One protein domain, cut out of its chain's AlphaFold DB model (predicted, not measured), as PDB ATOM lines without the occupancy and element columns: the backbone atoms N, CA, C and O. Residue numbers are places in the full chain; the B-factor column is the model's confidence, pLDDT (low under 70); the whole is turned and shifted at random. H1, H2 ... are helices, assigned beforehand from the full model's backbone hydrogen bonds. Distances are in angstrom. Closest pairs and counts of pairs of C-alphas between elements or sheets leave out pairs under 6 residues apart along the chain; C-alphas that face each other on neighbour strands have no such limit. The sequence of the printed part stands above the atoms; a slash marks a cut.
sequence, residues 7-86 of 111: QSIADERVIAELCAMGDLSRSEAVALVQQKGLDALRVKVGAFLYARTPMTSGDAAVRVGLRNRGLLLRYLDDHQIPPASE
ATOM      1  N   GLN A   7     124.020 121.373  86.157       59.25
ATOM      2  CA  GLN A   7     123.669 120.771  87.444       59.25
ATOM      3  C   GLN A   7     122.211 120.305  87.513       59.25
ATOM      4  O   GLN A   7     121.971 119.200  87.973       59.25
ATOM      5  N   SER A   8     121.260 121.065  86.964       68.88
ATOM      6  CA  SER A   8     119.845 120.669  86.929       68.88
ATOM      7  C   SER A   8     119.637 119.355  86.170       68.88
ATOM      8  O   SER A   8     118.798 118.553  86.555       68.88
ATOM      9  N   ILE A   9     120.426 119.116  85.117       72.81
ATOM     10  CA  ILE A   9     120.352 117.887  84.315       72.81
ATOM     11  C   ILE A   9     120.907 116.687  85.096       72.81
ATOM     12  O   ILE A   9     120.348 115.594  85.032       72.81
ATOM     13  N   ALA A  10     122.004 116.874  85.835       67.38
ATOM     14  CA  ALA A  10     122.553 115.825  86.693       67.38
ATOM     15  C   ALA A  10     121.579 115.456  87.825       67.38
ATOM     16  O   ALA A  10     121.435 114.281  88.150       67.38
ATOM     17  N   ASP A  11     120.865 116.437  88.371       77.50
ATOM     18  CA  ASP A  11     119.910 116.240  89.467       77.50
ATOM     19  C   ASP A  11     118.685 115.465  88.998       77.50
ATOM     20  O   ASP A  11     118.274 114.499  89.641       77.50
ATOM     21  N   GLU A  12     118.151 115.824  87.830       81.62
ATOM     22  CA  GLU A  12     117.061 115.074  87.211       81.62
ATOM     23  C   GLU A  12     117.455 113.635  86.882       81.62
ATOM     24  O   GLU A  12     116.644 112.729  87.064       81.62
ATOM     25  N   ARG A  13     118.700 113.400  86.451       80.62
ATOM     26  CA  ARG A  13     119.205 112.041  86.224       80.62
ATOM     27  C   ARG A  13     119.273 111.241  87.514       80.62
ATOM     28  O   ARG A  13     118.811 110.111  87.531       80.62
ATOM     29  N   VAL A  14     119.788 111.819  88.598       83.69
ATOM     30  CA  VAL A  14     119.831 111.149  89.910       83.69
ATOM     31  C   VAL A  14     118.421 110.797  90.378       83.69
ATOM     32  O   VAL A  14     118.200 109.685  90.840       83.69
ATOM     33  N   ILE A  15     117.457 111.705  90.214       84.06
ATOM     34  CA  ILE A  15     116.046 111.446  90.532       84.06
ATOM     35  C   ILE A  15     115.492 110.301  89.675       84.06
ATOM     36  O   ILE A  15     114.848 109.407  90.212       84.06
ATOM     37  N   ALA A  16     115.760 110.298  88.368       85.62
ATOM     38  CA  ALA A  16     115.299 109.241  87.468       85.62
ATOM     39  C   ALA A  16     115.887 107.866  87.830       85.62
ATOM     40  O   ALA A  16     115.152 106.882  87.871       85.62
ATOM     41  N   GLU A  17     117.180 107.806  88.147       84.38
ATOM     42  CA  GLU A  17     117.843 106.575  88.593       84.38
ATOM     43  C   GLU A  17     117.294 106.098  89.947       84.38
ATOM     44  O   GLU A  17     117.065 104.906  90.131       84.38
ATOM     45  N   LEU A  18     116.996 107.010  90.883       83.44
ATOM     46  CA  LEU A  18     116.342 106.658  92.150       83.44
ATOM     47  C   LEU A  18     114.953 106.045  91.931       83.44
ATOM     48  O   LEU A  18     114.623 105.062  92.595       83.44
ATOM     49  N   CYS A  19     114.165 106.586  90.998       85.12
ATOM     50  CA  CYS A  19     112.882 105.992  90.619       85.12
ATOM     51  C   CYS A  19     113.074 104.584  90.034       85.12
ATOM     52  O   CYS A  19     112.377 103.655  90.433       85.12
ATOM     53  N   ALA A  20     114.054 104.409  89.139       81.38
ATOM     54  CA  ALA A  20     114.347 103.124  88.500       81.38
ATOM     55  C   ALA A  20     114.887 102.061  89.477       81.38
ATOM     56  O   ALA A  20     114.679 100.867  89.274       81.38
ATOM     57  N   MET A  21     115.579 102.481  90.539       77.56
ATOM     58  CA  MET A  21     116.177 101.596  91.541       77.56
ATOM     59  C   MET A  21     115.184 101.037  92.567       77.56
ATOM     60  O   MET A  21     115.434  99.960  93.104       77.56
ATOM     61  N   GLY A  22     114.130 101.783  92.912       66.75
ATOM     62  CA  GLY A  22     113.332 101.520  94.117       66.75
ATOM     63  C   GLY A  22     111.819 101.502  93.935       66.75
ATOM     64  O   GLY A  22     111.123 101.509  94.943       66.75
ATOM     65  N   ASP A  23     111.323 101.530  92.693       68.12
ATOM     66  CA  ASP A  23     109.891 101.697  92.375       68.12
ATOM     67  C   ASP A  23     109.280 102.938  93.063       68.12
ATOM     68  O   ASP A  23     108.115 102.984  93.453       68.12
ATOM     69  N   LEU A  24     110.118 103.961  93.264       81.44
ATOM     70  CA  LEU A  24     109.734 105.217  93.895       81.44
ATOM     71  C   LEU A  24     109.058 106.112  92.862       81.44
ATOM     72  O   LEU A  24     109.553 106.292  91.743       81.44
ATOM     73  N   SER A  25     107.974 106.768  93.262       85.81
ATOM     74  CA  SER A  25     107.415 107.858  92.474       85.81
ATOM     75  C   SER A  25     108.402 109.028  92.402       85.81
ATOM     76  O   SER A  25     109.202 109.276  93.311       85.81
ATOM     77  N   ARG A  26     108.314 109.829  91.333       83.69
ATOM     78  CA  ARG A  26     109.152 111.034  91.175       83.69
ATOM     79  C   ARG A  26     109.032 111.984  92.375       83.69
ATOM     80  O   ARG A  26     110.027 112.584  92.770       83.69
ATOM     81  N   SER A  27     107.843 112.105  92.967       82.81
ATOM     82  CA  SER A  27     107.606 112.896  94.182       82.81
ATOM     83  C   SER A  27     108.397 112.384  95.381       82.81
ATOM     84  O   SER A  27     108.996 113.182  96.102       82.81
ATOM     85  N   GLU A  28     108.453 111.068  95.578       82.50
ATOM     86  CA  GLU A  28     109.201 110.457  96.679       82.50
ATOM     87  C   GLU A  28     110.706 110.596  96.477       82.50
ATOM     88  O   GLU A  28     111.420 110.938  97.417       82.50
ATOM     89  N   ALA A  29     111.197 110.422  95.247       83.12
ATOM     90  CA  ALA A  29     112.606 110.637  94.932       83.12
ATOM     91  C   ALA A  29     113.034 112.095  95.184       83.12
ATOM     92  O   ALA A  29     114.091 112.338  95.770       83.12
ATOM     93  N   VAL A  30     112.199 113.078  94.824       82.50
ATOM     94  CA  VAL A  30     112.451 114.501  95.121       82.50
ATOM     95  C   VAL A  30     112.437 114.772  96.629       82.50
ATOM     96  O   VAL A  30     113.337 115.445  97.135       82.50
ATOM     97  N   ALA A  31     111.465 114.227  97.364       81.50
ATOM     98  CA  ALA A  31     111.407 114.365  98.819       81.50
ATOM     99  C   ALA A  31     112.640 113.744  99.497       81.50
ATOM    100  O   ALA A  31     113.216 114.326 100.418       81.50
ATOM    101  N   LEU A  32     113.109 112.599  98.996       79.88
ATOM    102  CA  LEU A  32     114.312 111.934  99.484       79.88
ATOM    103  C   LEU A  32     115.565 112.794  99.264       79.88
ATOM    104  O   LEU A  32     116.411 112.878 100.157       79.88
ATOM    105  N   VAL A  33     115.667 113.466  98.111       81.12
ATOM    106  CA  VAL A  33     116.739 114.435  97.811       81.12
ATOM    107  C   VAL A  33     116.728 115.598  98.793       81.12
ATOM    108  O   VAL A  33     117.789 115.975  99.299       81.12
ATOM    109  N   GLN A  34     115.550 116.131  99.112       77.62
ATOM    110  CA  GLN A  34     115.407 117.218 100.082       77.62
ATOM    111  C   GLN A  34     115.782 116.785 101.507       77.62
ATOM    112  O   GLN A  34     116.385 117.567 102.235       77.62
ATOM    113  N   GLN A  35     115.475 115.545 101.900       78.00
ATOM    114  CA  GLN A  35     115.743 115.039 103.251       78.00
ATOM    115  C   GLN A  35     117.195 114.604 103.479       78.00
ATOM    116  O   GLN A  35     117.762 114.883 104.533       78.00
ATOM    117  N   LYS A  36     117.796 113.875 102.531       78.69
ATOM    118  CA  LYS A  36     119.123 113.249 102.711       78.69
ATOM    119  C   LYS A  36     120.274 114.066 102.137       78.69
ATOM    120  O   LYS A  36     121.432 113.763 102.414       78.69
ATOM    121  N   GLY A  37     119.963 115.082 101.341       80.19
ATOM    122  CA  GLY A  37     120.950 115.830 100.587       80.19
ATOM    123  C   GLY A  37     121.346 115.106  99.302       80.19
ATOM    124  O   GLY A  37     121.566 113.894  99.245       80.19
ATOM    125  N   LEU A  38     121.456 115.896  98.243       81.12
ATOM    126  CA  LEU A  38     121.682 115.430  96.883       81.12
ATOM    127  C   LEU A  38     123.019 114.692  96.708       81.12
ATOM    128  O   LEU A  38     123.068 113.677  96.021       81.12
ATOM    129  N   ASP A  39     124.090 115.146  97.361       80.75
ATOM    130  CA  ASP A  39     125.415 114.525  97.230       80.75
ATOM    131  C   ASP A  39     125.475 113.120  97.841       80.75
ATOM    132  O   ASP A  39     126.094 112.226  97.264       80.75
ATOM    133  N   ALA A  40     124.768 112.882  98.948       83.06
ATOM    134  CA  ALA A  40     124.674 111.550  99.542       83.06
ATOM    135  C   ALA A  40     123.941 110.568  98.612       83.06
ATOM    136  O   ALA A  40     124.315 109.399  98.514       83.06
ATOM    137  N   LEU A  41     122.917 111.040  97.896       86.44
ATOM    138  CA  LEU A  41     122.191 110.223  96.923       86.44
ATOM    139  C   LEU A  41     122.987 110.011  95.638       86.44
ATOM    140  O   LEU A  41     122.998 108.899  95.122       86.44
ATOM    141  N   ARG A  42     123.721 111.025  95.167       88.56
ATOM    142  CA  ARG A  42     124.657 110.892  94.044       88.56
ATOM    143  C   ARG A  42     125.693 109.806  94.290       88.56
ATOM    144  O   ARG A  42     125.958 109.029  93.383       88.56
ATOM    145  N   VAL A  43     126.247 109.712  95.500       91.06
ATOM    146  CA  VAL A  43     127.187 108.637  95.860       91.06
ATOM    147  C   VAL A  43     126.528 107.264  95.715       91.06
ATOM    148  O   VAL A  43     127.093 106.384  95.076       91.06
ATOM    149  N   LYS A  44     125.306 107.096  96.232       89.62
ATOM    150  CA  LYS A  44     124.578 105.820  96.153       89.62
ATOM    151  C   LYS A  44     124.215 105.432  94.724       89.62
ATOM    152  O   LYS A  44     124.453 104.298  94.326       89.62
ATOM    153  N   VAL A  45     123.680 106.376  93.951       89.69
ATOM    154  CA  VAL A  45     123.341 106.161  92.537       89.69
ATOM    155  C   VAL A  45     124.603 105.899  91.718       89.69
ATOM    156  O   VAL A  45     124.626 104.993  90.894       89.69
ATOM    157  N   GLY A  46     125.685 106.636  91.972       90.12
ATOM    158  CA  GLY A  46     126.970 106.423  91.310       90.12
ATOM    159  C   GLY A  46     127.534 105.032  91.593       90.12
ATOM    160  O   GLY A  46     127.990 104.363  90.671       90.12
ATOM    161  N   ALA A  47     127.448 104.564  92.841       91.06
ATOM    162  CA  ALA A  47     127.876 103.220  93.215       91.06
ATOM    163  C   ALA A  47     127.015 102.133  92.557       91.06
ATOM    164  O   ALA A  47     127.539 101.129  92.083       91.06
ATOM    165  N   PHE A  48     125.704 102.358  92.471       90.06
ATOM    166  CA  PHE A  48     124.789 101.461  91.772       90.06
ATOM    167  C   PHE A  48     125.103 101.361  90.273       90.06
ATOM    168  O   PHE A  48     125.180 100.257  89.738       90.06
ATOM    169  N   LEU A  49     125.331 102.493  89.601       88.81
ATOM    170  CA  LEU A  49     125.707 102.522  88.185       88.81
ATOM    171  C   LEU A  49     127.041 101.808  87.942       88.81
ATOM    172  O   LEU A  49     127.151 101.028  87.003       88.81
ATOM    173  N   TYR A  50     128.022 102.036  88.815       90.25
ATOM    174  CA  TYR A  50     129.323 101.370  88.765       90.25
ATOM    175  C   TYR A  50     129.220  99.841  88.892       90.25
ATOM    176  O   TYR A  50     129.917  99.118  88.189       90.25
ATOM    177  N   ALA A  51     128.328  99.348  89.754       87.56
ATOM    178  CA  ALA A  51     128.132  97.916  89.976       87.56
ATOM    179  C   ALA A  51     127.354  97.209  88.851       87.56
ATOM    180  O   ALA A  51     127.401  95.987  88.751       87.56
ATOM    181  N   ARG A  52     126.589  97.948  88.035       85.06
ATOM    182  CA  ARG A  52     125.650  97.366  87.054       85.06
ATOM    183  C   ARG A  52     125.980  97.650  85.600       85.06
ATOM    184  O   ARG A  52     125.352  97.076  84.717       85.06
ATOM    185  N   THR A  53     126.888  98.573  85.329       85.50
ATOM    186  CA  THR A  53     127.265  98.938  83.969       85.50
ATOM    187  C   THR A  53     128.784  98.980  83.880       85.50
ATOM    188  O   THR A  53     129.392  99.620  84.740       85.50
ATOM    189  N   PRO A  54     129.393  98.360  82.854       85.94
ATOM    190  CA  PRO A  54     130.819  98.487  82.569       85.94
ATOM    191  C   PRO A  54     131.220  99.960  82.448       85.94
ATOM    192  O   PRO A  54     130.916 100.631  81.459       85.94
ATOM    193  N   MET A  55     131.803 100.517  83.509       85.56
ATOM    194  CA  MET A  55     132.299 101.889  83.530       85.56
ATOM    195  C   MET A  55     133.294 102.109  84.663       85.56
ATOM    196  O   MET A  55     133.273 101.435  85.694       85.56
ATOM    197  N   THR A  56     134.139 103.128  84.518       88.88
ATOM    198  CA  THR A  56     135.041 103.508  85.602       88.88
ATOM    199  C   THR A  56     134.281 104.218  86.725       88.88
ATOM    200  O   THR A  56     133.270 104.891  86.512       88.88
ATOM    201  N   SER A  57     134.824 104.181  87.945       86.44
ATOM    202  CA  SER A  57     134.306 104.992  89.058       86.44
ATOM    203  C   SER A  57     134.379 106.504  88.784       86.44
ATOM    204  O   SER A  57     133.684 107.292  89.425       86.44
ATOM    205  N   GLY A  58     135.224 106.938  87.840       87.81
ATOM    206  CA  GLY A  58     135.267 108.321  87.369       87.81
ATOM    207  C   GLY A  58     134.042 108.674  86.532       87.81
ATOM    208  O   GLY A  58     133.388 109.680  86.805       87.81
ATOM    209  N   ASP A  59     133.694 107.815  85.576       88.12
ATOM    210  CA  ASP A  59     132.529 108.004  84.708       88.12
ATOM    211  C   ASP A  59     131.230 107.971  85.511       88.12
ATOM    212  O   ASP A  59     130.372 108.836  85.328       88.12
ATOM    213  N   ALA A  60     131.126 107.052  86.474       88.06
ATOM    214  CA  ALA A  60     130.001 106.991  87.401       88.06
ATOM    215  C   ALA A  60     129.829 108.309  88.179       88.06
ATOM    216  O   ALA A  60     128.727 108.859  88.227       88.06
ATOM    217  N   ALA A  61     130.916 108.870  88.728       88.94
ATOM    218  CA  ALA A  61     130.888 110.141  89.456       88.94
ATOM    219  C   ALA A  61     130.479 111.326  88.563       88.94
ATOM    220  O   ALA A  61     129.670 112.161  88.973       88.94
ATOM    221  N   VAL A  62     131.001 111.394  87.336       87.62
ATOM    222  CA  VAL A  62     130.640 112.439  86.364       87.62
ATOM    223  C   VAL A  62     129.171 112.326  85.968       87.62
ATOM    224  O   VAL A  62     128.468 113.337  85.919       87.62
ATOM    225  N   ARG A  63     128.682 111.105  85.733       84.75
ATOM    226  CA  ARG A  63     127.312 110.836  85.278       84.75
ATOM    227  C   ARG A  63     126.253 111.280  86.284       84.75
ATOM    228  O   ARG A  63     125.202 111.761  85.864       84.75
ATOM    229  N   VAL A  64     126.555 111.188  87.577       86.88
ATOM    230  CA  VAL A  64     125.688 111.679  88.664       86.88
ATOM    231  C   VAL A  64     125.998 113.123  89.084       86.88
ATOM    232  O   VAL A  64     125.356 113.658  89.983       86.88
ATOM    233  N   GLY A  65     126.977 113.784  88.459       86.56
ATOM    234  CA  GLY A  65     127.366 115.157  88.793       86.56
ATOM    235  C   GLY A  65     128.019 115.306  90.172       86.56
ATOM    236  O   GLY A  65     127.903 116.363  90.797       86.56
ATOM    237  N   LEU A  66     128.692 114.264  90.668       86.69
ATOM    238  CA  LEU A  66     129.374 114.290  91.959       86.69
ATOM    239  C   LEU A  66     130.643 115.148  91.874       86.69
ATOM    240  O   LEU A  66     131.580 114.834  91.143       86.69
ATOM    241  N   ARG A  67     130.697 116.225  92.665       84.94
ATOM    242  CA  ARG A  67     131.851 117.144  92.698       84.94
ATOM    243  C   ARG A  67     133.093 116.522  93.336       84.94
ATOM    244  O   ARG A  67     134.208 116.833  92.932       84.94
ATOM    245  N   ASN A  68     132.902 115.655  94.331       86.12
ATOM    246  CA  ASN A  68     133.986 114.985  95.040       86.12
ATOM    247  C   ASN A  68     133.951 113.478  94.772       86.12
ATOM    248  O   ASN A  68     133.259 112.727  95.460       86.12
ATOM    249  N   ARG A  69     134.747 113.033  93.796       87.44
ATOM    250  CA  ARG A  69     134.901 111.611  93.454       87.44
ATOM    251  C   ARG A  69     135.399 110.762  94.631       87.44
ATOM    252  O   ARG A  69     135.054 109.587  94.705       87.44
ATOM    253  N   GLY A  70     136.161 111.340  95.561       89.56
ATOM    254  CA  GLY A  70     136.673 110.629  96.735       89.56
ATOM    255  C   GLY A  70     135.567 110.064  97.629       89.56
ATOM    256  O   GLY A  70     135.748 108.998  98.207       89.56
ATOM    257  N   LEU A  71     134.399 110.716  97.681       90.31
ATOM    258  CA  LEU A  71     133.244 110.204  98.424       90.31
ATOM    259  C   LEU A  71     132.686 108.919  97.810       90.31
ATOM    260  O   LEU A  71     132.322 108.006  98.542       90.31
ATOM    261  N   LEU A  72     132.653 108.836  96.477       92.31
ATOM    262  CA  LEU A  72     132.232 107.622  95.787       92.31
ATOM    263  C   LEU A  72     133.247 106.497  95.989       92.31
ATOM    264  O   LEU A  72     132.853 105.396  96.337       92.31
ATOM    265  N   LEU A  73     134.541 106.778  95.818       91.38
ATOM    266  CA  LEU A  73     135.594 105.773  96.002       91.38
ATOM    267  C   LEU A  73     135.579 105.184  97.413       91.38
ATOM    268  O   LEU A  73     135.598 103.969  97.561       91.38
ATOM    269  N   ARG A  74     135.475 106.043  98.433       93.25
ATOM    270  CA  ARG A  74     135.363 105.601  99.821       93.25
ATOM    271  C   ARG A  74     134.117 104.749 100.045       93.25
ATOM    272  O   ARG A  74     134.206 103.731 100.704       93.25
ATOM    273  N   TYR A  75     132.975 105.136  99.481       93.44
ATOM    274  CA  TYR A  75     131.741 104.361  99.614       93.44
ATOM    275  C   TYR A  75     131.832 102.982  98.946       93.44
ATOM    276  O   TYR A  75     131.339 102.002  99.495       93.44
ATOM    277  N   LEU A  76     132.454 102.902  97.765       92.06
ATOM    278  CA  LEU A  76     132.685 101.633  97.071       92.06
ATOM    279  C   LEU A  76     133.576 100.701  97.902       92.06
ATOM    280  O   LEU A  76     133.260  99.522  98.018       92.06
ATOM    281  N   ASP A  77     134.635 101.244  98.503       92.19
ATOM    282  CA  ASP A  77     135.574 100.507  99.356       92.19
ATOM    283  C   ASP A  77     134.920 100.062 100.677       92.19
ATOM    284  O   ASP A  77     134.876  98.871 100.982       92.19
ATOM    285  N   ASP A  78     134.280 100.997 101.393       94.38
ATOM    286  CA  ASP A  78     133.562 100.759 102.656       94.38
ATOM    287  C   ASP A  78     132.456  99.693 102.506       94.38
ATOM    288  O   ASP A  78     132.023  99.095 103.495       94.38
ATOM    289  N   HIS A  79     131.935  99.479 101.294       91.44
ATOM    290  CA  HIS A  79     130.870  98.511 101.001       91.44
ATOM    291  C   HIS A  79     131.315  97.351 100.106       91.44
ATOM    292  O   HIS A  79     130.473  96.536  99.733       91.44
ATOM    293  N   GLN A  80     132.610  97.256  99.787       91.06
ATOM    294  CA  GLN A  80     133.196  96.202  98.952       91.06
ATOM    295  C   GLN A  80     132.421  95.985  97.642       91.06
ATOM    296  O   GLN A  80     132.146  94.855  97.244       91.06
ATOM    297  N   ILE A  81     132.024  97.077  96.986       86.69
ATOM    298  CA  ILE A  81     131.246  97.032  95.747       86.69
ATOM    299  C   ILE A  81     132.214  96.794  94.580       86.69
ATOM    300  O   ILE A  81     133.006  97.691  94.273       86.69
ATOM    301  N   PRO A  82     132.168  95.625  93.914       82.56
ATOM    302  CA  PRO A  82     133.023  95.366  92.767       82.56
ATOM    303  C   PRO A  82     132.552  96.170  91.543       82.56
ATOM    304  O   PRO A  82     131.372  96.535  91.461       82.56
ATOM    305  N   PRO A  83     133.445  96.449  90.576       82.75
ATOM    306  CA  PRO A  83     133.016  96.921  89.264       82.75
ATOM    307  C   PRO A  83     132.051  95.919  88.635       82.75
ATOM    308  O   PRO A  83     132.174  94.712  88.858       82.75
ATOM    309  N   ALA A  84     131.128  96.416  87.810       83.06
ATOM    310  CA  ALA A  84     130.404  95.556  86.886       83.06
ATOM    311  C   ALA A  84     131.419  94.734  86.080       83.06
ATOM    312  O   ALA A  84     132.376  95.297  85.541       83.06
ATOM    313  N   SER A  85     131.221  93.418  86.026       67.31
ATOM    314  CA  SER A  85     132.013  92.550  85.165       67.31
ATOM    315  C   SER A  85     131.839  93.017  83.724       67.31
ATOM    316  O   SER A  85     130.716  93.080  83.222       67.31
ATOM    317  N   GLU A  86     132.945  93.382  83.083       60.81
ATOM    318  CA  GLU A  86     132.997  93.414  81.630       60.81
ATOM    319  C   GLU A  86     132.918  91.939  81.230       60.81
ATOM    320  O   GLU A  86     133.729  91.147  81.708       60.81
TER     321      GLU A  86
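Overview. This is residues 7 to 86 of the 111 residues of an uncharacterized protein of Sulfobacillus sp. hq2 (UniProt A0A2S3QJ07). Five helices, mostly crossed, are built round H3 in the middle, with the pair H1 and H2 on one side of it and the pair H4 and H5 on the other. After H5, residues 79 to 86 form a tail with no named element. The printed part has 80 residues with five named helices, H1 to H5 in chain order, and no named strand: its class is all helix. It is compact, with a radius of gyration of the C-alphas of 11.9 A and spans of 33 by 24 by 22 A.

Arrangement. H1, residues 7 to 22, touches H2, residues 26 to 36, with its residues 15 to 19 alone; the closest C-alphas are those of Ile 15 and Ala 29, 5.6 A apart, and the lines are only just about perpendicular, at 73 degrees. H3, residues 38 to 52, is the hub, touching three helices. H1 touches it with residues 11 to 18 alone, closest at the C-alphas of Val 14 and Arg 42, 6.4 A, the same way at a steep tilt of 59 degrees. H4, residues 57 to 63, touches H3 at the C-alphas of Gly 46 and Ala 60, their closest, 5.0 A, opposite ways at a steep tilt of 58 degrees. H5, residues 69 to 78, touches residues 43 to 47 of H3 alone, closest at the C-alphas of Val 43 and Leu 72, 5.1 A. H2 is apart from H4 and H5. In H1 to H5 every O i to N i+4 pair is within hydrogen-bond range.

Along the chain. H1 begins at C-alpha 7 (123.669, 120.771, 87.444) and is 22.8 A long; H2 is 15.4 A, H3 20.9 A, H4 9.9 A and H5 14.3 A, ending at C-alpha 78 (133.562, 100.759, 102.656).

Size, cuts and confidence. The C-alphas farthest apart are those of Gln 35 and Glu 86, 35.1 A. The printed part has no cut, and its four links between helices are tight. Confidence is under 70 at residues 7 to 8, 10, 22 to 23 and 85 to 86.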